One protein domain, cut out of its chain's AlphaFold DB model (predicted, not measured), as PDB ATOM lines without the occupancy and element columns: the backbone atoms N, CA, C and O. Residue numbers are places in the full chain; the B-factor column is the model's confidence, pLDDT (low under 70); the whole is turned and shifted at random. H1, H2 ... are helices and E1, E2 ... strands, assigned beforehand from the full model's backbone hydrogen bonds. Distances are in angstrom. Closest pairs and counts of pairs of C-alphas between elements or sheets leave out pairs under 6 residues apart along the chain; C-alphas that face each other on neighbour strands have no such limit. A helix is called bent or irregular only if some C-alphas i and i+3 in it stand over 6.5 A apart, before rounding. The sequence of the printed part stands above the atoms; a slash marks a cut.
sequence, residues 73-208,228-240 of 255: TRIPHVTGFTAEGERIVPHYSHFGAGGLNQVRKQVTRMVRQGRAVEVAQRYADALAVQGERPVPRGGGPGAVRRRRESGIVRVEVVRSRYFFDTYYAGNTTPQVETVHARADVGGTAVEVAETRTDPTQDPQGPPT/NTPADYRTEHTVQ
ATOM      1  N   THR A  73     117.416 110.279 171.621       89.50
ATOM      2  CA  THR A  73     117.108 111.573 172.235       89.50
ATOM      3  C   THR A  73     117.179 112.716 171.227       89.50
ATOM      4  O   THR A  73     117.858 112.631 170.207       89.50
ATOM      5  N   ARG A  74     116.446 113.801 171.507       91.50
ATOM      6  CA  ARG A  74     116.493 115.054 170.739       91.50
ATOM      7  C   ARG A  74     116.872 116.194 171.668       91.50
ATOM      8  O   ARG A  74     116.148 116.473 172.625       91.50
ATOM      9  N   ILE A  75     117.978 116.866 171.370       92.31
ATOM     10  CA  ILE A  75     118.577 117.874 172.243       92.31
ATOM     11  C   ILE A  75     118.694 119.200 171.485       92.31
ATOM     12  O   ILE A  75     119.574 119.345 170.633       92.31
ATOM     13  N   PRO A  76     117.840 120.191 171.805       94.69
ATOM     14  CA  PRO A  76     118.064 121.567 171.395       94.69
ATOM     15  C   PRO A  76     119.318 122.126 172.069       94.69
ATOM     16  O   PRO A  76     119.432 122.077 173.298       94.69
ATOM     17  N   HIS A  77     120.252 122.647 171.285       94.88
ATOM     18  CA  HIS A  77     121.470 123.270 171.786       94.88
ATOM     19  C   HIS A  77     122.021 124.293 170.790       94.88
ATOM     20  O   HIS A  77     121.435 124.528 169.736       94.88
ATOM     21  N   VAL A  78     123.118 124.942 171.171       96.19
ATOM     22  CA  VAL A  78     123.811 125.919 170.332       96.19
ATOM     23  C   VAL A  78     125.143 125.341 169.894       96.19
ATOM     24  O   VAL A  78     125.852 124.724 170.690       96.19
ATOM     25  N   THR A  79     125.462 125.558 168.629       94.75
ATOM     26  CA  THR A  79     126.699 125.147 167.972       94.75
ATOM     27  C   THR A  79     127.342 126.367 167.339       94.75
ATOM     28  O   THR A  79     126.669 127.137 166.664       94.75
ATOM     29  N   GLY A  80     128.632 126.557 167.566       95.12
ATOM     30  CA  GLY A  80     129.454 127.550 166.894       95.12
ATOM     31  C   GLY A  80     130.255 126.910 165.766       95.12
ATOM     32  O   GLY A  80     130.564 125.721 165.820       95.12
ATOM     33  N   PHE A  81     130.596 127.708 164.768       95.12
ATOM     34  CA  PHE A  81     131.445 127.324 163.651       95.12
ATOM     35  C   PHE A  81     132.584 128.323 163.504       95.12
ATOM     36  O   PHE A  81     132.349 129.534 163.587       95.12
ATOM     37  N   THR A  82     133.800 127.818 163.302       93.88
ATOM     38  CA  THR A  82     134.954 128.659 162.965       93.88
ATOM     39  C   THR A  82     134.948 129.061 161.493       93.88
ATOM     40  O   THR A  82     134.123 128.576 160.715       93.88
ATOM     41  N   ALA A  83     135.855 129.960 161.101       90.94
ATOM     42  CA  ALA A  83     136.019 130.361 159.702       90.94
ATOM     43  C   ALA A  83     136.410 129.175 158.801       90.94
ATOM     44  O   ALA A  83     135.995 129.099 157.650       90.94
ATOM     45  N   GLU A  84     137.148 128.218 159.360       88.94
ATOM     46  CA  GLU A  84     137.556 126.962 158.724       88.94
ATOM     47  C   GLU A  84     136.426 125.920 158.710       88.94
ATOM     48  O   GLU A  84     136.582 124.836 158.154       88.94
ATOM     49  N   GLY A  85     135.286 126.233 159.330       86.62
ATOM     50  CA  GLY A  85     134.140 125.341 159.435       86.62
ATOM     51  C   GLY A  85     134.210 124.355 160.600       86.62
ATOM     52  O   GLY A  85     133.336 123.498 160.685       86.62
ATOM     53  N   GLU A  86     135.174 124.456 161.525       89.56
ATOM     54  CA  GLU A  86     135.226 123.571 162.699       89.56
ATOM     55  C   GLU A  86     134.003 123.811 163.596       89.56
ATOM     56  O   GLU A  86     133.708 124.945 163.985       89.56
ATOM     57  N   ARG A  87     133.288 122.738 163.955       89.38
ATOM     58  CA  ARG A  87     132.149 122.793 164.879       89.38
ATOM     59  C   ARG A  87     132.628 122.805 166.327       89.38
ATOM     60  O   ARG A  87     133.226 121.851 166.814       89.38
ATOM     61  N   ILE A  88     132.262 123.849 167.060       91.62
ATOM     62  CA  ILE A  88     132.608 124.044 168.471       91.62
ATOM     63  C   ILE A  88     131.325 124.284 169.261       91.62
ATOM     64  O   ILE A  88     130.540 125.157 168.917       91.62
ATOM     65  N   VAL A  89     131.093 123.553 170.352       92.69
ATOM     66  CA  VAL A  89     129.952 123.831 171.243       92.69
ATOM     67  C   VAL A  89     130.332 124.974 172.194       92.69
ATOM     68  O   VAL A  89     131.191 124.760 173.054       92.69
ATOM     69  N   PRO A  90     129.723 126.175 172.086       93.94
ATOM     70  CA  PRO A  90     130.078 127.301 172.940       93.94
ATOM     71  C   PRO A  90     129.671 127.032 174.389       93.94
ATOM     72  O   PRO A  90     128.659 126.381 174.668       93.94
ATOM     73  N   HIS A  91     130.430 127.569 175.342       94.88
ATOM     74  CA  HIS A  91     130.097 127.424 176.750       94.88
ATOM     75  C   HIS A  91     128.752 128.078 177.099       94.88
ATOM     76  O   HIS A  91     128.423 129.178 176.658       94.88
ATOM     77  N   TYR A  92     127.993 127.436 177.987       94.19
ATOM     78  CA  TYR A  92     126.660 127.896 178.397       94.19
ATOM     79  C   TYR A  92     126.645 129.306 179.015       94.19
ATOM     80  O   TYR A  92     125.610 129.971 179.016       94.19
ATOM     81  N   SER A  93     127.781 129.773 179.543       93.94
ATOM     82  CA  SER A  93     127.897 131.093 180.177       93.94
ATOM     83  C   SER A  93     127.634 132.257 179.225       93.94
ATOM     84  O   SER A  93     127.297 133.338 179.693       93.94
ATOM     85  N   HIS A  94     127.758 132.041 177.911       94.88
ATOM     86  CA  HIS A  94     127.406 133.035 176.892       94.88
ATOM     87  C   HIS A  94     125.911 133.375 176.901       94.88
ATOM     88  O   HIS A  94     125.517 134.483 176.559       94.88
ATOM     89  N   PHE A  95     125.062 132.454 177.362       95.50
ATOM     90  CA  PHE A  95     123.623 132.682 177.457       95.50
ATOM     91  C   PHE A  95     123.165 133.143 178.840       95.50
ATOM     92  O   PHE A  95     122.202 133.898 178.957       95.50
ATOM     93  N   GLY A  96     123.806 132.684 179.915       92.00
ATOM     94  CA  GLY A  96     123.388 133.048 181.266       92.00
ATOM     95  C   GLY A  96     124.367 132.625 182.355       92.00
ATOM     96  O   GLY A  96     125.158 131.706 182.179       92.00
ATOM     97  N   ALA A  97     124.270 133.285 183.509       89.62
ATOM     98  CA  ALA A  97     125.167 133.089 184.651       89.62
ATOM     99  C   ALA A  97     124.806 131.891 185.560       89.62
ATOM    100  O   ALA A  97     125.508 131.626 186.531       89.62
ATOM    101  N   GLY A  98     123.708 131.179 185.280       91.12
ATOM    102  CA  GLY A  98     123.283 130.011 186.062       91.12
ATOM    103  C   GLY A  98     124.141 128.766 185.807       91.12
ATOM    104  O   GLY A  98     125.010 128.759 184.941       91.12
ATOM    105  N   GLY A  99     123.871 127.671 186.521       93.88
ATOM    106  CA  GLY A  99     124.568 126.399 186.288       93.88
ATOM    107  C   GLY A  99     124.260 125.785 184.913       93.88
ATOM    108  O   GLY A  99     123.179 126.003 184.358       93.88
ATOM    109  N   LEU A 100     125.169 124.947 184.390       92.00
ATOM    110  CA  LEU A 100     125.063 124.294 183.070       92.00
ATOM    111  C   LEU A 100     123.661 123.724 182.791       92.00
ATOM    112  O   LEU A 100     123.047 124.023 181.768       92.00
ATOM    113  N   ASN A 101     123.125 122.923 183.714       94.31
ATOM    114  CA  ASN A 101     121.828 122.264 183.532       94.31
ATOM    115  C   ASN A 101     120.653 123.249 183.546       94.31
ATOM    116  O   ASN A 101     119.670 123.043 182.832       94.31
ATOM    117  N   GLN A 102     120.747 124.324 184.328       95.38
ATOM    118  CA  GLN A 102     119.725 125.367 184.370       95.38
ATOM    119  C   GLN A 102     119.691 126.128 183.044       95.38
ATOM    120  O   GLN A 102     118.621 126.263 182.448       95.38
ATOM    121  N   VAL A 103     120.857 126.549 182.548       96.25
ATOM    122  CA  VAL A 103     120.973 127.262 181.272       96.25
ATOM    123  C   VAL A 103     120.529 126.381 180.106       96.25
ATOM    124  O   VAL A 103     119.717 126.808 179.288       96.25
ATOM    125  N   ARG A 104     120.940 125.107 180.064       94.38
ATOM    126  CA  ARG A 104     120.478 124.159 179.034       94.38
ATOM    127  C   ARG A 104     118.960 123.991 179.030       94.38
ATOM    128  O   ARG A 104     118.351 123.976 177.959       94.38
ATOM    129  N   LYS A 105     118.328 123.899 180.207       95.19
ATOM    130  CA  LYS A 105     116.861 123.839 180.324       95.19
ATOM    131  C   LYS A 105     116.198 125.132 179.841       95.19
ATOM    132  O   LYS A 105     115.157 125.057 179.193       95.19
ATOM    133  N   GLN A 106     116.783 126.299 180.123       96.12
ATOM    134  CA  GLN A 106     116.284 127.591 179.635       96.12
ATOM    135  C   GLN A 106     116.355 127.686 178.108       96.12
ATOM    136  O   GLN A 106     115.333 127.960 177.483       96.12
ATOM    137  N   VAL A 107     117.509 127.365 177.514       96.19
ATOM    138  CA  VAL A 107     117.692 127.304 176.055       96.19
ATOM    139  C   VAL A 107     116.688 126.337 175.430       96.19
ATOM    140  O   VAL A 107     115.941 126.709 174.529       96.19
ATOM    141  N   THR A 108     116.587 125.119 175.969       95.81
ATOM    142  CA  THR A 108     115.634 124.106 175.490       95.81
ATOM    143  C   THR A 108     114.197 124.622 175.518       95.81
ATOM    144  O   THR A 108     113.446 124.415 174.565       95.81
ATOM    145  N   ARG A 109     113.797 125.296 176.603       96.69
ATOM    146  CA  ARG A 109     112.460 125.882 176.734       96.69
ATOM    147  C   ARG A 109     112.221 126.964 175.683       96.69
ATOM    148  O   ARG A 109     111.189 126.918 175.026       96.69
ATOM    149  N   MET A 110     113.165 127.883 175.495       97.31
ATOM    150  CA  MET A 110     113.032 128.968 174.519       97.31
ATOM    151  C   MET A 110     112.944 128.451 173.085       97.31
ATOM    152  O   MET A 110     112.058 128.867 172.347       97.31
ATOM    153  N   VAL A 111     113.775 127.476 172.708       95.69
ATOM    154  CA  VAL A 111     113.700 126.857 171.374       95.69
ATOM    155  C   VAL A 111     112.353 126.168 171.154       95.69
ATOM    156  O   VAL A 111     111.762 126.293 170.086       95.69
ATOM    157  N   ARG A 112     111.815 125.480 172.169       92.88
ATOM    158  CA  ARG A 112     110.470 124.875 172.092       92.88
ATOM    159  C   ARG A 112     109.352 125.910 171.952       92.88
ATOM    160  O   ARG A 112     108.318 125.583 171.389       92.88
ATOM    161  N   GLN A 113     109.563 127.125 172.447       95.69
ATOM    162  CA  GLN A 113     108.634 128.252 172.337       95.69
ATOM    163  C   GLN A 113     108.817 129.060 171.038       95.69
ATOM    164  O   GLN A 113     108.229 130.127 170.913       95.69
ATOM    165  N   GLY A 114     109.648 128.603 170.090       94.69
ATOM    166  CA  GLY A 114     109.917 129.327 168.838       94.69
ATOM    167  C   GLY A 114     110.864 130.522 168.992       94.69
ATOM    168  O   GLY A 114     111.065 131.281 168.055       94.69
ATOM    169  N   ARG A 115     111.502 130.688 170.155       97.06
ATOM    170  CA  ARG A 115     112.402 131.816 170.464       97.06
ATOM    171  C   ARG A 115     113.864 131.501 170.138       97.06
ATOM    172  O   ARG A 115     114.772 131.903 170.860       97.06
ATOM    173  N   ALA A 116     114.106 130.724 169.081       97.00
ATOM    174  CA  ALA A 116     115.453 130.301 168.695       97.00
ATOM    175  C   ALA A 116     116.323 131.481 168.231       97.00
ATOM    176  O   ALA A 116     117.501 131.528 168.571       97.00
ATOM    177  N   VAL A 117     115.733 132.460 167.536       97.81
ATOM    178  CA  VAL A 117     116.419 133.685 167.084       97.81
ATOM    179  C   VAL A 117     116.985 134.475 168.264       97.81
ATOM    180  O   VAL A 117     118.146 134.863 168.241       97.81
ATOM    181  N   GLU A 118     116.214 134.632 169.343       97.75
ATOM    182  CA  GLU A 118     116.681 135.312 170.560       97.75
ATOM    183  C   GLU A 118     117.843 134.571 171.233       97.75
ATOM    184  O   GLU A 118     118.767 135.192 171.760       97.75
ATOM    185  N   VAL A 119     117.814 133.232 171.215       97.69
ATOM    186  CA  VAL A 119     118.925 132.419 171.723       97.69
ATOM    187  C   VAL A 119     120.171 132.626 170.867       97.69
ATOM    188  O   VAL A 119     121.240 132.863 171.426       97.69
ATOM    189  N   ALA A 120     120.037 132.562 169.539       97.81
ATOM    190  CA  ALA A 120     121.143 132.764 168.607       97.81
ATOM    191  C   ALA A 120     121.774 134.150 168.791       97.81
ATOM    192  O   ALA A 120     122.987 134.239 168.966       97.81
ATOM    193  N   GLN A 121     120.946 135.199 168.848       98.19
ATOM    194  CA  GLN A 121     121.402 136.577 169.032       98.19
ATOM    195  C   GLN A 121     122.214 136.723 170.318       98.19
ATOM    196  O   GLN A 121     123.337 137.209 170.293       98.19
ATOM    197  N   ARG A 122     121.699 136.209 171.441       97.69
ATOM    198  CA  ARG A 122     122.381 136.338 172.732       97.69
ATOM    199  C   ARG A 122     123.752 135.662 172.755       97.69
ATOM    200  O   ARG A 122     124.679 136.197 173.353       97.69
ATOM    201  N   TYR A 123     123.882 134.493 172.125       97.75
ATOM    202  CA  TYR A 123     125.185 133.837 171.985       97.75
ATOM    203  C   TYR A 123     126.123 134.627 171.065       97.75
ATOM    204  O   TYR A 123     127.292 134.776 171.412       97.75
ATOM    205  N   ALA A 124     125.629 135.133 169.932       97.62
ATOM    206  CA  ALA A 124     126.423 135.925 168.994       97.62
ATOM    207  C   ALA A 124     126.962 137.210 169.641       97.62
ATOM    208  O   ALA A 124     128.154 137.486 169.534       97.62
ATOM    209  N   ASP A 125     126.118 137.936 170.378       97.12
ATOM    210  CA  ASP A 125     126.499 139.161 171.089       97.12
ATOM    211  C   ASP A 125     127.533 138.870 172.185       97.12
ATOM    212  O   ASP A 125     128.548 139.557 172.304       97.12
ATOM    213  N   ALA A 126     127.311 137.818 172.979       96.19
ATOM    214  CA  ALA A 126     128.231 137.439 174.049       96.19
ATOM    215  C   ALA A 126     129.602 136.994 173.513       96.19
ATOM    216  O   ALA A 126     130.634 137.339 174.095       96.19
ATOM    217  N   LEU A 127     129.623 136.259 172.398       95.94
ATOM    218  CA  LEU A 127     130.859 135.863 171.724       95.94
ATOM    219  C   LEU A 127     131.581 137.066 171.113       95.94
ATOM    220  O   LEU A 127     132.803 137.125 171.223       95.94
ATOM    221  N   ALA A 128     130.856 138.042 170.558       95.75
ATOM    222  CA  ALA A 128     131.447 139.269 170.022       95.75
ATOM    223  C   ALA A 128     132.159 140.066 171.124       95.75
ATOM    224  O   ALA A 128     133.354 140.339 171.020       95.75
ATOM    225  N   VAL A 129     131.473 140.307 172.246       94.06
ATOM    226  CA  VAL A 129     132.054 140.975 173.426       94.06
ATOM    227  C   VAL A 129     133.235 140.187 174.003       94.06
ATOM    228  O   VAL A 129     134.189 140.765 174.528       94.06
ATOM    229  N   GLN A 130     133.202 138.852 173.944       90.31
ATOM    230  CA  GLN A 130     134.342 138.036 174.363       90.31
ATOM    231  C   GLN A 130     135.521 138.143 173.385       90.31
ATOM    232  O   GLN A 130     136.661 138.131 173.848       90.31
ATOM    233  N   GLY A 131     135.265 138.246 172.079       87.12
ATOM    234  CA  GLY A 131     136.281 138.361 171.031       87.12
ATOM    235  C   GLY A 131     137.096 139.653 171.104       87.12
ATOM    236  O   GLY A 131     138.279 139.644 170.778       87.12
ATOM    237  N   GLU A 132     136.512 140.734 171.624       87.69
ATOM    238  CA  GLU A 132     137.223 141.997 171.887       87.69
ATOM    239  C   GLU A 132     138.266 141.883 173.012       87.69
ATOM    240  O   GLU A 132     139.161 142.721 173.144       87.69
ATOM    241  N   ARG A 133     138.166 140.852 173.859       87.44
ATOM    242  CA  ARG A 133     139.072 140.673 174.997       87.44
ATOM    243  C   ARG A 133     140.346 139.947 174.567       87.44
ATOM    244  O   ARG A 133     140.279 138.998 173.787       87.44
ATOM    245  N   PRO A 134     141.508 140.279 175.164       84.12
ATOM    246  CA  PRO A 134     142.738 139.547 174.913       84.12
ATOM    247  C   PRO A 134     142.572 138.050 175.179       84.12
ATOM    248  O   PRO A 134     142.160 137.621 176.263       84.12
ATOM    249  N   VAL A 135     142.936 137.253 174.179       81.69
ATOM    250  CA  VAL A 135     142.906 135.797 174.260       81.69
ATOM    251  C   VAL A 135     143.867 135.334 175.369       81.69
ATOM    252  O   VAL A 135     145.057 135.669 175.334       81.69
ATOM    253  N   PRO A 136     143.403 134.565 176.374       82.94
ATOM    254  CA  PRO A 136     144.260 134.139 177.473       82.94
ATOM    255  C   PRO A 136     145.432 133.291 176.963       82.94
ATOM    256  O   PRO A 136     145.226 132.391 176.153       82.94
ATOM    257  N   ARG A 137     146.651 133.519 177.473       82.06
ATOM    258  CA  ARG A 137     147.865 132.764 177.085       82.06
ATOM    259  C   ARG A 137     148.131 131.509 177.929       82.06
ATOM    260  O   ARG A 137     148.944 130.680 177.549       82.06
ATOM    261  N   GLY A 138     147.432 131.333 179.052       83.75
ATOM    262  CA  GLY A 138     147.650 130.206 179.970       83.75
ATOM    263  C   GLY A 138     147.207 128.837 179.426       83.75
ATOM    264  O   GLY A 138     146.421 128.748 178.480       83.75
ATOM    265  N   GLY A 139     147.685 127.760 180.053       87.50
ATOM    266  CA  GLY A 139     147.333 126.369 179.717       87.50
ATOM    267  C   GLY A 139     146.091 125.817 180.429       87.50
ATOM    268  O   GLY A 139     145.675 124.699 180.148       87.50
ATOM    269  N   GLY A 140     145.486 126.576 181.349       90.38
ATOM    270  CA  GLY A 140     144.337 126.101 182.122       90.38
ATOM    271  C   GLY A 140     143.103 125.796 181.250       90.38
ATOM    272  O   GLY A 140     142.928 126.430 180.204       90.38
ATOM    273  N   PRO A 141     142.189 124.910 181.691       87.25
ATOM    274  CA  PRO A 141     141.028 124.489 180.894       87.25
ATOM    275  C   PRO A 141     140.162 125.651 180.385       87.25
ATOM    276  O   PRO A 141     139.700 125.646 179.246       87.25
ATOM    277  N   GLY A 142     139.983 126.695 181.202       87.69
ATOM    278  CA  GLY A 142     139.245 127.897 180.802       87.69
ATOM    279  C   GLY A 142     139.947 128.723 179.719       87.69
ATOM    280  O   GLY A 142     139.277 129.284 178.856       87.69
ATOM    281  N   ALA A 143     141.283 128.775 179.731       88.81
ATOM    282  CA  ALA A 143     142.075 129.484 178.726       88.81
ATOM    283  C   ALA A 143     142.075 128.740 177.384       88.81
ATOM    284  O   ALA A 143     141.865 129.361 176.345       88.81
ATOM    285  N   VAL A 144     142.231 127.411 177.417       90.56
ATOM    286  CA  VAL A 144     142.121 126.547 176.230       90.56
ATOM    287  C   VAL A 144     140.742 126.687 175.588       90.56
ATOM    288  O   VAL A 144     140.643 126.904 174.383       90.56
ATOM    289  N   ARG A 145     139.677 126.635 176.396       90.19
ATOM    290  CA  ARG A 145     138.308 126.811 175.906       90.19
ATOM    291  C   ARG A 145     138.102 128.182 175.268       90.19
ATOM    292  O   ARG A 145     137.608 128.246 174.152       90.19
ATOM    293  N   ARG A 146     138.504 129.268 175.942       89.94
ATOM    294  CA  ARG A 146     138.360 130.629 175.394       89.94
ATOM    295  C   ARG A 146     139.111 130.815 174.076       89.94
ATOM    296  O   ARG A 146     138.578 131.475 173.198       89.94
ATOM    297  N   ARG A 147     140.298 130.212 173.926       90.50
ATOM    298  CA  ARG A 147     141.045 130.186 172.656       90.50
ATOM    299  C   ARG A 147     140.284 129.490 171.532       90.50
ATOM    300  O   ARG A 147     140.267 129.988 170.416       90.50
ATOM    301  N   ARG A 148     139.663 128.344 171.816       90.81
ATOM    302  CA  ARG A 148     138.824 127.651 170.828       90.81
ATOM    303  C   ARG A 148     137.598 128.489 170.468       90.81
ATOM    304  O   ARG A 148     137.299 128.679 169.299       90.81
ATOM    305  N   GLU A 149     136.925 129.044 171.471       93.25
ATOM    306  CA  GLU A 149     135.724 129.856 171.263       93.25
ATOM    307  C   GLU A 149     135.988 131.176 170.529       93.25
ATOM    308  O   GLU A 149     135.101 131.637 169.824       93.25
ATOM    309  N   SER A 150     137.180 131.777 170.647       92.00
ATOM    310  CA  SER A 150     137.507 133.008 169.906       92.00
ATOM    311  C   SER A 150     137.592 132.806 168.392       92.00
ATOM    312  O   SER A 150     137.538 133.784 167.659       92.00
ATOM    313  N   GLY A 151     137.729 131.561 167.924       92.38
ATOM    314  CA  GLY A 151     137.677 131.242 166.498       92.38
ATOM    315  C   GLY A 151     136.257 131.154 165.938       92.38
ATOM    316  O   GLY A 151     136.103 131.046 164.728       92.38
ATOM    317  N   ILE A 152     135.219 131.173 166.784       95.81
ATOM    318  CA  ILE A 152     133.826 131.052 166.340       95.81
ATOM    319  C   ILE A 152     133.416 132.335 165.614       95.81
ATOM    320  O   ILE A 152     133.419 133.409 166.207       95.81
ATOM    321  N   VAL A 153     133.002 132.202 164.356       96.75
ATOM    322  CA  VAL A 153     132.510 133.313 163.522       96.75
ATOM    323  C   VAL A 153     130.999 133.271 163.319       96.75
ATOM    324  O   VAL A 153     130.387 134.294 163.027       96.75
ATOM    325  N   ARG A 154     130.376 132.104 163.516       96.88
ATOM    326  CA  ARG A 154     128.936 131.898 163.337       96.88
ATOM    327  C   ARG A 154     128.378 130.980 164.409       96.88
ATOM    328  O   ARG A 154     129.002 129.981 164.751       96.88
ATOM    329  N   VAL A 155     127.178 131.274 164.893       97.31
ATOM    330  CA  VAL A 155     126.407 130.405 165.785       97.31
ATOM    331  C   VAL A 155     125.121 129.942 165.127       97.31
ATOM    332  O   VAL A 155     124.466 130.674 164.387       97.31
ATOM    333  N   GLU A 156     124.734 128.717 165.439       97.12
ATOM    334  CA  GLU A 156     123.485 128.109 165.020       97.12
ATOM    335  C   GLU A 156     122.780 127.497 166.229       97.12
ATOM    336  O   GLU A 156     123.399 126.902 167.115       97.12
ATOM    337  N   VAL A 157     121.462 127.656 166.274       97.12
ATOM    338  CA  VAL A 157     120.601 127.012 167.261       97.12
ATOM    339  C   VAL A 157     119.978 125.804 166.594       97.12
ATOM    340  O   VAL A 157     119.136 125.938 165.704       97.12
ATOM    341  N   VAL A 158     120.386 124.623 167.038       95.75
ATOM    342  CA  VAL A 158     120.048 123.352 166.404       95.75
ATOM    343  C   VAL A 158     119.242 122.465 167.337       95.75
ATOM    344  O   VAL A 158     119.325 122.553 168.564       95.75
ATOM    345  N   ARG A 159     118.450 121.573 166.753       95.19
ATOM    346  CA  ARG A 159     117.837 120.437 167.430       95.19
ATOM    347  C   ARG A 159     118.417 119.167 166.850       95.19
ATOM    348  O   ARG A 159     118.019 118.740 165.770       95.19
ATOM    349  N   SER A 160     119.292 118.545 167.617       92.38
ATOM    350  CA  SER A 160     120.051 117.393 167.154       92.38
ATOM    351  C   SER A 160     119.476 116.107 167.718       92.38
ATOM    352  O   SER A 160     119.054 116.051 168.880       92.38
ATOM    353  N   ARG A 161     119.419 115.077 166.882       91.75
ATOM    354  CA  ARG A 161     118.980 113.733 167.235       91.75
ATOM    355  C   ARG A 161     120.198 112.830 167.383       91.75
ATOM    356  O   ARG A 161     121.063 112.845 166.517       91.75
ATOM    357  N   TYR A 162     120.202 112.062 168.469       87.62
ATOM    358  CA  TYR A 162     121.225 111.077 168.805       87.62
ATOM    359  C   TYR A 162     120.572 109.723 169.070       87.62
ATOM    360  O   TYR A 162     119.591 109.673 169.820       87.62
ATOM    361  N   PHE A 163     121.124 108.648 168.509       85.44
ATOM    362  CA  PHE A 163     120.837 107.270 168.919       85.44
ATOM    363  C   PHE A 163     121.841 106.819 169.973       85.44
ATOM    364  O   PHE A 163     123.040 107.054 169.832       85.44
ATOM    365  N   PHE A 164     121.356 106.199 171.046       83.19
ATOM    366  CA  PHE A 164     122.200 105.844 172.184       83.19
ATOM    367  C   PHE A 164     123.237 104.784 171.827       83.19
ATOM    368  O   PHE A 164     124.397 104.966 172.183       83.19
ATOM    369  N   ASP A 165     122.865 103.751 171.074       80.50
ATOM    370  CA  ASP A 165     123.797 102.690 170.678       80.50
ATOM    371  C   ASP A 165     124.979 103.255 169.877       80.50
ATOM    372  O   ASP A 165     126.135 103.024 170.222       80.50
ATOM    373  N   THR A 166     124.701 104.097 168.875       80.31
ATOM    374  CA  THR A 166     125.724 104.778 168.065       80.31
ATOM    375  C   THR A 166     126.578 105.738 168.899       80.31
ATOM    376  O   THR A 166     127.803 105.754 168.773       80.31
ATOM    377  N   TYR A 167     125.938 106.507 169.785       81.06
ATOM    378  CA  TYR A 167     126.609 107.485 170.638       81.06
ATOM    379  C   TYR A 167     127.577 106.831 171.623       81.06
ATOM    380  O   TYR A 167     128.737 107.232 171.721       81.06
ATOM    381  N   TYR A 168     127.118 105.802 172.337       80.69
ATOM    382  CA  TYR A 168     127.935 105.080 173.309       80.69
ATOM    383  C   TYR A 168     128.962 104.148 172.654       80.69
ATOM    384  O   TYR A 168     129.966 103.840 173.290       80.69
ATOM    385  N   ALA A 169     128.780 103.777 171.381       80.81
ATOM    386  CA  ALA A 169     129.803 103.103 170.575       80.81
ATOM    387  C   ALA A 169     130.949 104.033 170.119       80.81
ATOM    388  O   ALA A 169     131.914 103.558 169.527       80.81
ATOM    389  N   GLY A 170     130.876 105.340 170.408       76.06
ATOM    390  CA  GLY A 170     131.956 106.306 170.173       76.06
ATOM    391  C   GLY A 170     131.662 107.345 169.091       76.06
ATOM    392  O   GLY A 170     132.371 108.350 169.011       76.06
ATOM    393  N   ASN A 171     130.600 107.171 168.302       79.44
ATOM    394  CA  ASN A 171     130.187 108.180 167.338       79.44
ATOM    395  C   ASN A 171     129.274 109.221 168.005       79.44
ATOM    396  O   ASN A 171     128.062 109.058 168.128       79.44
ATOM    397  N   THR A 172     129.884 110.323 168.435       81.62
ATOM    398  CA  THR A 172     129.199 111.395 169.175       81.62
ATOM    399  C   THR A 172     128.552 112.458 168.290       81.62
ATOM    400  O   THR A 172     128.059 113.470 168.805       81.62
ATOM    401  N   THR A 173     128.538 112.255 166.974       82.25
ATOM    402  CA  THR A 173     127.934 113.195 166.036       82.25
ATOM    403  C   THR A 173     126.427 112.926 165.917       82.25
ATOM    404  O   THR A 173     125.945 111.821 166.186       82.25
ATOM    405  N   PRO A 174     125.629 113.957 165.616       84.81
ATOM    406  CA  PRO A 174     124.191 113.799 165.476       84.81
ATOM    407  C   PRO A 174     123.817 113.239 164.105       84.81
ATOM    408  O   PRO A 174     124.303 113.719 163.089       84.81
ATOM    409  N   GLN A 175     122.877 112.290 164.072       84.25
ATOM    410  CA  GLN A 175     122.394 111.705 162.811       84.25
ATOM    411  C   GLN A 175     121.578 112.710 161.998       84.25
ATOM    412  O   GLN A 175     121.646 112.747 160.774       84.25
ATOM    413  N   VAL A 176     120.751 113.496 162.693       87.06
ATOM    414  CA  VAL A 176     119.909 114.530 162.087       87.06
ATOM    415  C   VAL A 176     119.919 115.766 162.966       87.06
ATOM    416  O   VAL A 176     119.697 115.672 164.176       87.06
ATOM    417  N   GLU A 177     120.108 116.923 162.352       90.44
ATOM    418  CA  GLU A 177     120.008 118.232 162.981       90.44
ATOM    419  C   GLU A 177     118.980 119.091 162.255       90.44
ATOM    420  O   GLU A 177     118.995 119.206 161.037       90.44
ATOM    421  N   THR A 178     118.096 119.742 163.001       93.94
ATOM    422  CA  THR A 178     117.262 120.818 162.460       93.94
ATOM    423  C   THR A 178     117.795 122.149 162.966       93.94
ATOM    424  O   THR A 178     117.800 122.384 164.176       93.94
ATOM    425  N   VAL A 179     118.225 123.021 162.063       95.38
ATOM    426  CA  VAL A 179     118.644 124.391 162.366       95.38
ATOM    427  C   VAL A 179     117.398 125.259 162.467       95.38
ATOM    428  O   VAL A 179     116.587 125.284 161.545       95.38
ATOM    429  N   HIS A 180     117.245 125.944 163.599       95.75
ATOM    430  CA  HIS A 180     116.118 126.835 163.888       95.75
ATOM    431  C   HIS A 180     116.474 128.320 163.727       95.75
ATOM    432  O   HIS A 180     115.609 129.152 163.465       95.75
ATOM    433  N   ALA A 181     117.737 128.679 163.944       97.00
ATOM    434  CA  ALA A 181     118.221 130.042 163.777       97.00
ATOM    435  C   ALA A 181     119.735 130.046 163.577       97.00
ATOM    436  O   ALA A 181     120.425 129.148 164.068       97.00
ATOM    437  N   ARG A 182     120.243 131.082 162.914       96.94
ATOM    438  CA  ARG A 182     121.681 131.329 162.747       96.94
ATOM    439  C   ARG A 182     122.007 132.799 162.977       96.94
ATOM    440  O   ARG A 182     121.168 133.653 162.704       96.94
ATOM    441  N   ALA A 183     123.212 133.086 163.441       97.44
ATOM    442  CA  ALA A 183     123.729 134.441 163.577       97.44
ATOM    443  C   ALA A 183     125.245 134.436 163.375       97.44
ATOM    444  O   ALA A 183     125.934 133.590 163.945       97.44
ATOM    445  N   ASP A 184     125.762 135.380 162.599       97.50
ATOM    446  CA  ASP A 184     127.197 135.663 162.603       97.50
ATOM    447  C   ASP A 184     127.554 136.409 163.897       97.50
ATOM    448  O   ASP A 184     126.724 137.128 164.461       97.50
ATOM    449  N   VAL A 185     128.766 136.212 164.410       95.50
ATOM    450  CA  VAL A 185     129.214 136.858 165.651       95.50
ATOM    451  C   VAL A 185     129.274 138.374 165.443       95.50
ATOM    452  O   VAL A 185     129.950 138.856 164.540       95.50
ATOM    453  N   GLY A 186     128.528 139.124 166.263       91.56
ATOM    454  CA  GLY A 186     128.329 140.573 166.105       91.56
ATOM    455  C   GLY A 186     127.305 140.971 165.030       91.56
ATOM    456  O   GLY A 186     127.084 142.158 164.804       91.56
ATOM    457  N   GLY A 187     126.677 139.997 164.366       94.88
ATOM    458  CA  GLY A 187     125.630 140.201 163.371       94.88
ATOM    459  C   GLY A 187     124.211 140.088 163.938       94.88
ATOM    460  O   GLY A 187     123.984 139.997 165.144       94.88
ATOM    461  N   THR A 188     123.225 140.077 163.040       96.75
ATOM    462  CA  THR A 188     121.810 139.881 163.389       96.75
ATOM    463  C   THR A 188     121.390 138.435 163.161       96.75
ATOM    464  O   THR A 188     121.636 137.859 162.099       96.75
ATOM    465  N   ALA A 189     120.718 137.855 164.148       96.62
ATOM    466  CA  ALA A 189     120.165 136.521 164.058       96.62
ATOM    467  C   ALA A 189     118.995 136.456 163.069       96.62
ATOM    468  O   ALA A 189     118.113 137.315 163.050       96.62
ATOM    469  N   VAL A 190     118.958 135.384 162.284       95.75
ATOM    470  CA  VAL A 190     117.873 135.080 161.350       95.75
ATOM    471  C   VAL A 190     117.286 133.711 161.654       95.75
ATOM    472  O   VAL A 190     117.992 132.781 162.056       95.75
ATOM    473  N   GLU A 191     115.975 133.598 161.476       95.25
ATOM    474  CA  GLU A 191     115.274 132.323 161.563       95.25
ATOM    475  C   GLU A 191     115.627 131.458 160.353       95.25
ATOM    476  O   GLU A 191     115.749 131.943 159.227       95.25
ATOM    477  N   VAL A 192     115.813 130.167 160.599       93.06
ATOM    478  CA  VAL A 192     116.123 129.178 159.570       93.06
ATOM    479  C   VAL A 192     115.266 127.952 159.841       93.06
ATOM    480  O   VAL A 192     115.033 127.601 160.994       93.06
ATOM    481  N   ALA A 193     114.796 127.300 158.785       88.94
ATOM    482  CA  ALA A 193     114.175 125.987 158.864       88.94
ATOM    483  C   ALA A 193     114.909 125.063 157.892       88.94
ATOM    484  O   ALA A 193     114.468 124.850 156.763       88.94
ATOM    485  N   GLU A 194     116.073 124.583 158.327       90.25
ATOM    486  CA  GLU A 194     116.947 123.701 157.554       90.25
ATOM    487  C   GLU A 194     117.100 122.379 158.304       90.25
ATOM    488  O   GLU A 194     117.362 122.383 159.507       90.25
ATOM    489  N   THR A 195     116.942 121.248 157.617       88.56
ATOM    490  CA  THR A 195     117.277 119.935 158.183       88.56
ATOM    491  C   THR A 195     118.526 119.388 157.509       88.56
ATOM    492  O   THR A 195     118.647 119.384 156.287       88.56
ATOM    493  N   ARG A 196     119.470 118.947 158.334       87.06
ATOM    494  CA  ARG A 196     120.756 118.377 157.957       87.06
ATOM    495  C   ARG A 196     120.809 116.935 158.422       87.06
ATOM    496  O   ARG A 196     120.517 116.654 159.586       87.06
ATOM    497  N   THR A 197     121.199 116.043 157.526       82.38
ATOM    498  CA  THR A 197     121.374 114.618 157.819       82.38
ATOM    499  C   THR A 197     122.829 114.246 157.582       82.38
ATOM    500  O   THR A 197     123.419 114.667 156.584       82.38
ATOM    501  N   ASP A 198     123.411 113.480 158.502       76.25
ATOM    502  CA  ASP A 198     124.726 112.874 158.299       76.25
ATOM    503  C   ASP A 198     124.566 111.667 157.354       76.25
ATOM    504  O   ASP A 198     123.935 110.679 157.742       76.25
ATOM    505  N   PRO A 199     125.091 111.719 156.115       69.25
ATOM    506  CA  PRO A 199     124.901 110.656 155.129       69.25
ATOM    507  C   PRO A 199     125.624 109.359 155.506       69.25
ATOM    508  O   PRO A 199     125.336 108.310 154.932       69.25
ATOM    509  N   THR A 200     126.565 109.416 156.450       69.38
ATOM    510  CA  THR A 200     127.305 108.240 156.921       69.38
ATOM    511  C   THR A 200     126.519 107.421 157.945       69.38
ATOM    512  O   THR A 200     126.944 106.326 158.312       69.38
ATOM    513  N   GLN A 201     125.367 107.927 158.402       68.62
ATOM    514  CA  GLN A 201     124.556 107.304 159.443       68.62
ATOM    515  C   GLN A 201     123.129 107.062 158.962       68.62
ATOM    516  O   GLN A 201     122.527 107.903 158.300       68.62
ATOM    517  N   ASP A 202     122.555 105.919 159.345       70.69
ATOM    518  CA  ASP A 202     121.151 105.638 159.059       70.69
ATOM    519  C   ASP A 202     120.257 106.649 159.809       70.69
ATOM    520  O   ASP A 202     120.291 106.710 161.048       70.69
ATOM    521  N   PRO A 203     119.423 107.441 159.108       66.75
ATOM    522  CA  PRO A 203     118.507 108.376 159.749       66.75
ATOM    523  C   PRO A 203     117.441 107.680 160.612       66.75
ATOM    524  O   PRO A 203     116.813 108.342 161.444       66.75
ATOM    525  N   GLN A 204     117.197 106.379 160.453       69.19
ATOM    526  CA  GLN A 204     116.300 105.607 161.318       69.19
ATOM    527  C   GLN A 204     117.011 104.973 162.519       69.19
ATOM    528  O   GLN A 204     116.331 104.536 163.447       69.19
ATOM    529  N   GLY A 205     118.345 105.049 162.565       62.50
ATOM    530  CA  GLY A 205     119.174 104.413 163.584       62.50
ATOM    531  C   GLY A 205     119.444 102.938 163.276       62.50
ATOM    532  O   GLY A 205     118.875 102.389 162.334       62.50
ATOM    533  N   PRO A 206     120.322 102.277 164.049       64.81
ATOM    534  CA  PRO A 206     120.548 100.844 163.899       64.81
ATOM    535  C   PRO A 206     119.234 100.062 164.096       64.81
ATOM    536  O   PRO A 206     118.372 100.506 164.862       64.81
ATOM    537  N   PRO A 207     119.057  98.901 163.438       54.50
ATOM    538  CA  PRO A 207     117.848  98.096 163.582       54.50
ATOM    539  C   PRO A 207     117.626  97.730 165.056       54.50
ATOM    540  O   PRO A 207     118.435  97.037 165.672       54.50
ATOM    541  N   THR A 208     116.525  98.207 165.637       50.56
ATOM    542  CA  THR A 208     116.170  97.957 167.036       50.56
ATOM    543  C   THR A 208     115.298  96.702 167.155       50.56
ATOM    544  O   THR A 208     114.251  96.591 166.524       50.56
ATOM    545  N   ASN A 228     133.416 117.369 162.627       57.22
ATOM    546  CA  ASN A 228     132.400 117.566 161.589       57.22
ATOM    547  C   ASN A 228     132.232 119.052 161.258       57.22
ATOM    548  O   ASN A 228     131.869 119.856 162.123       57.22
ATOM    549  N   THR A 229     132.438 119.390 159.995       59.09
ATOM    550  CA  THR A 229     132.201 120.709 159.420       59.09
ATOM    551  C   THR A 229     130.787 120.793 158.833       59.09
ATOM    552  O   THR A 229     130.157 119.768 158.570       59.09
ATOM    553  N   PRO A 230     130.240 121.999 158.590       54.75
ATOM    554  CA  PRO A 230     128.966 122.158 157.892       54.75
ATOM    555  C   PRO A 230     128.898 121.431 156.542       54.75
ATOM    556  O   PRO A 230     127.811 121.042 156.134       54.75
ATOM    557  N   ALA A 231     130.039 121.255 155.866       58.50
ATOM    558  CA  ALA A 231     130.122 120.599 154.563       58.50
ATOM    559  C   ALA A 231     129.877 119.083 154.627       58.50
ATOM    560  O   ALA A 231     129.525 118.488 153.611       58.50
ATOM    561  N   ASP A 232     130.013 118.468 155.805       62.31
ATOM    562  CA  ASP A 232     129.841 117.021 155.978       62.31
ATOM    563  C   ASP A 232     128.363 116.599 156.002       62.31
ATOM    564  O   ASP A 232     128.044 115.414 155.903       62.31
ATOM    565  N   TYR A 233     127.440 117.558 156.117       54.88
ATOM    566  CA  TYR A 233     126.010 117.290 156.200       54.88
ATOM    567  C   TYR A 233     125.300 117.565 154.874       54.88
ATOM    568  O   TYR A 233     125.525 118.586 154.222       54.88
ATOM    569  N   ARG A 234     124.353 116.693 154.507       65.75
ATOM    570  CA  ARG A 234     123.452 116.937 153.375       65.75
ATOM    571  C   ARG A 234     122.251 117.755 153.848       65.75
ATOM    572  O   ARG A 234     121.507 117.314 154.724       65.75
ATOM    573  N   THR A 235     122.057 118.931 153.257       61.19
ATOM    574  CA  THR A 235     120.884 119.777 153.504       61.19
ATOM    575  C   THR A 235     119.677 119.248 152.732       61.19
ATOM    576  O   THR A 235     119.666 119.228 151.501       61.19
ATOM    577  N   GLU A 236     118.636 118.857 153.459       51.03
ATOM    578  CA  GLU A 236     117.341 118.469 152.912       51.03
ATOM    579  C   GLU A 236     116.331 119.546 153.336       51.03
ATOM    580  O   GLU A 236     115.935 119.632 154.496       51.03
ATOM    581  N   HIS A 237     115.942 120.397 152.380       44.16
ATOM    582  CA  HIS A 237     114.997 121.517 152.519       44.16
ATOM    583  C   HIS A 237     115.545 122.783 153.206       44.16
ATOM    584  O   HIS A 237     115.555 122.903 154.426       44.16
ATOM    585  N   THR A 238     115.895 123.790 152.397       39.66
ATOM    586  CA  THR A 238     116.072 125.179 152.851       39.66
ATOM    587  C   THR A 238     114.768 125.935 152.622       39.66
ATOM    588  O   THR A 238     114.475 126.333 151.495       39.66
ATOM    589  N   VAL A 239     113.980 126.166 153.673       42.28
ATOM    590  CA  VAL A 239     112.952 127.216 153.644       42.28
ATOM    591  C   VAL A 239     113.545 128.425 154.355       42.28
ATOM    592  O   VAL A 239     113.616 128.477 155.583       42.28
ATOM    593  N   GLN A 240     114.046 129.384 153.577       41.09
ATOM    594  CA  GLN A 240     114.569 130.639 154.107       41.09
ATOM    595  C   GLN A 240     113.380 131.515 154.521       41.09
ATOM    596  O   GLN A 240     112.779 132.202 153.698       41.09
TER     597      GLN A 240
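This is residues 73 to 208 and 228 to 240 of the 255 residues of an uncharacterized protein of Micrococcus sp. TA1 (UniProt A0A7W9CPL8). A twisted sheet of five strands, four of them sharply bent, makes a curved wall, and H1 and H2 pack on one of its faces, H2 slantwise over E2 and E3 and H1 across the E1 edge. H3 and H4 sit off the sheet at opposite ends of E2. The printed part has 149 residues, with four named helices and five named strands in the order E1 H1 H2 H3 E2 H4 E3 E4 E5; the sheet's order is E1 - E2 - E3 - E4 - E5, all antiparallel. The class is mixed, helices and strands; the whole is compact, with a radius of gyration of the C-alphas of 15.5 A and spans of 49 by 35 by 31 A.

Find C-alpha 73 at (117.108, 111.573, 172.235), where E1, residues 73 to 82, begins its 26.4 A. E2, residues 152 to 163, is 27.2 A long and bends by 69 degrees at residue 155. E3, residues 176 to 184, covers 22.4 A, and E4, residues 190 to 197, covers 21.1 A. E5, residues 234 to 239, ends at C-alpha 239, (112.952, 127.216, 153.644). Look next for H1, residues 100 to 112, 18.3 A, and H2, residues 116 to 131, 22.5 A, which starts at (115.453, 130.301, 168.695). H3 is residues 141 to 149 and H4 residues 164 to 168.

Start at the sheet, whose edge strands are E1 and E5. Between E1 and E2, N 77 and O 158 are 2.9 A apart, within hydrogen-bond range; so are N 157 and O 181 of E2 and E3, 2.9 A, N 179 and O 194 of the hairpin E3 and E4, 2.8 A, and N 236 and O 195 of E5 and E4, 2.9 A. H1 and H2 lie on the same face, two layers, helices on one face of a sheet. H2 has a height over the sheet of 8.1 A; its closest C-alphas to E3 are those of Val 117 and Ala 181, 5.2 A. H1, height 8.4 A, lies over E1 and only just over E2, with 3 C-alphas; it runs across the strands, at 81 degrees to E1 on the local plane. The helical hairpin H1 and H2 touch at a steep tilt of 44 degrees, opposite ways, H1 with residues 107 to 111 alone; the closest C-alphas are those of Met 110 and Ala 116, 6.4 A. H3 is only just not on the sheet, with 4 pairs of C-alphas within 10 A; H4 is not on it, and H3 and H4 are apart. In H1, H2, H3 and H4 every O i to N i+4 pair is within hydrogen-bond range.

The two C-alphas farthest apart, those of Pro 134 and Thr 208, are 50.0 A apart. Residues 209 to 227 are not printed, and C-alphas 208 and 228 stand 26.0 A apart across the cut. The link E1 to H1, 17 residues, is long; in it residues 87 to 88 pair antiparallel with residues 80 to 81 of E1. The mean pLDDT of the printed part is 86.5, and residues 199 to 201, 203 to 208 and 228 to 240 are under 70.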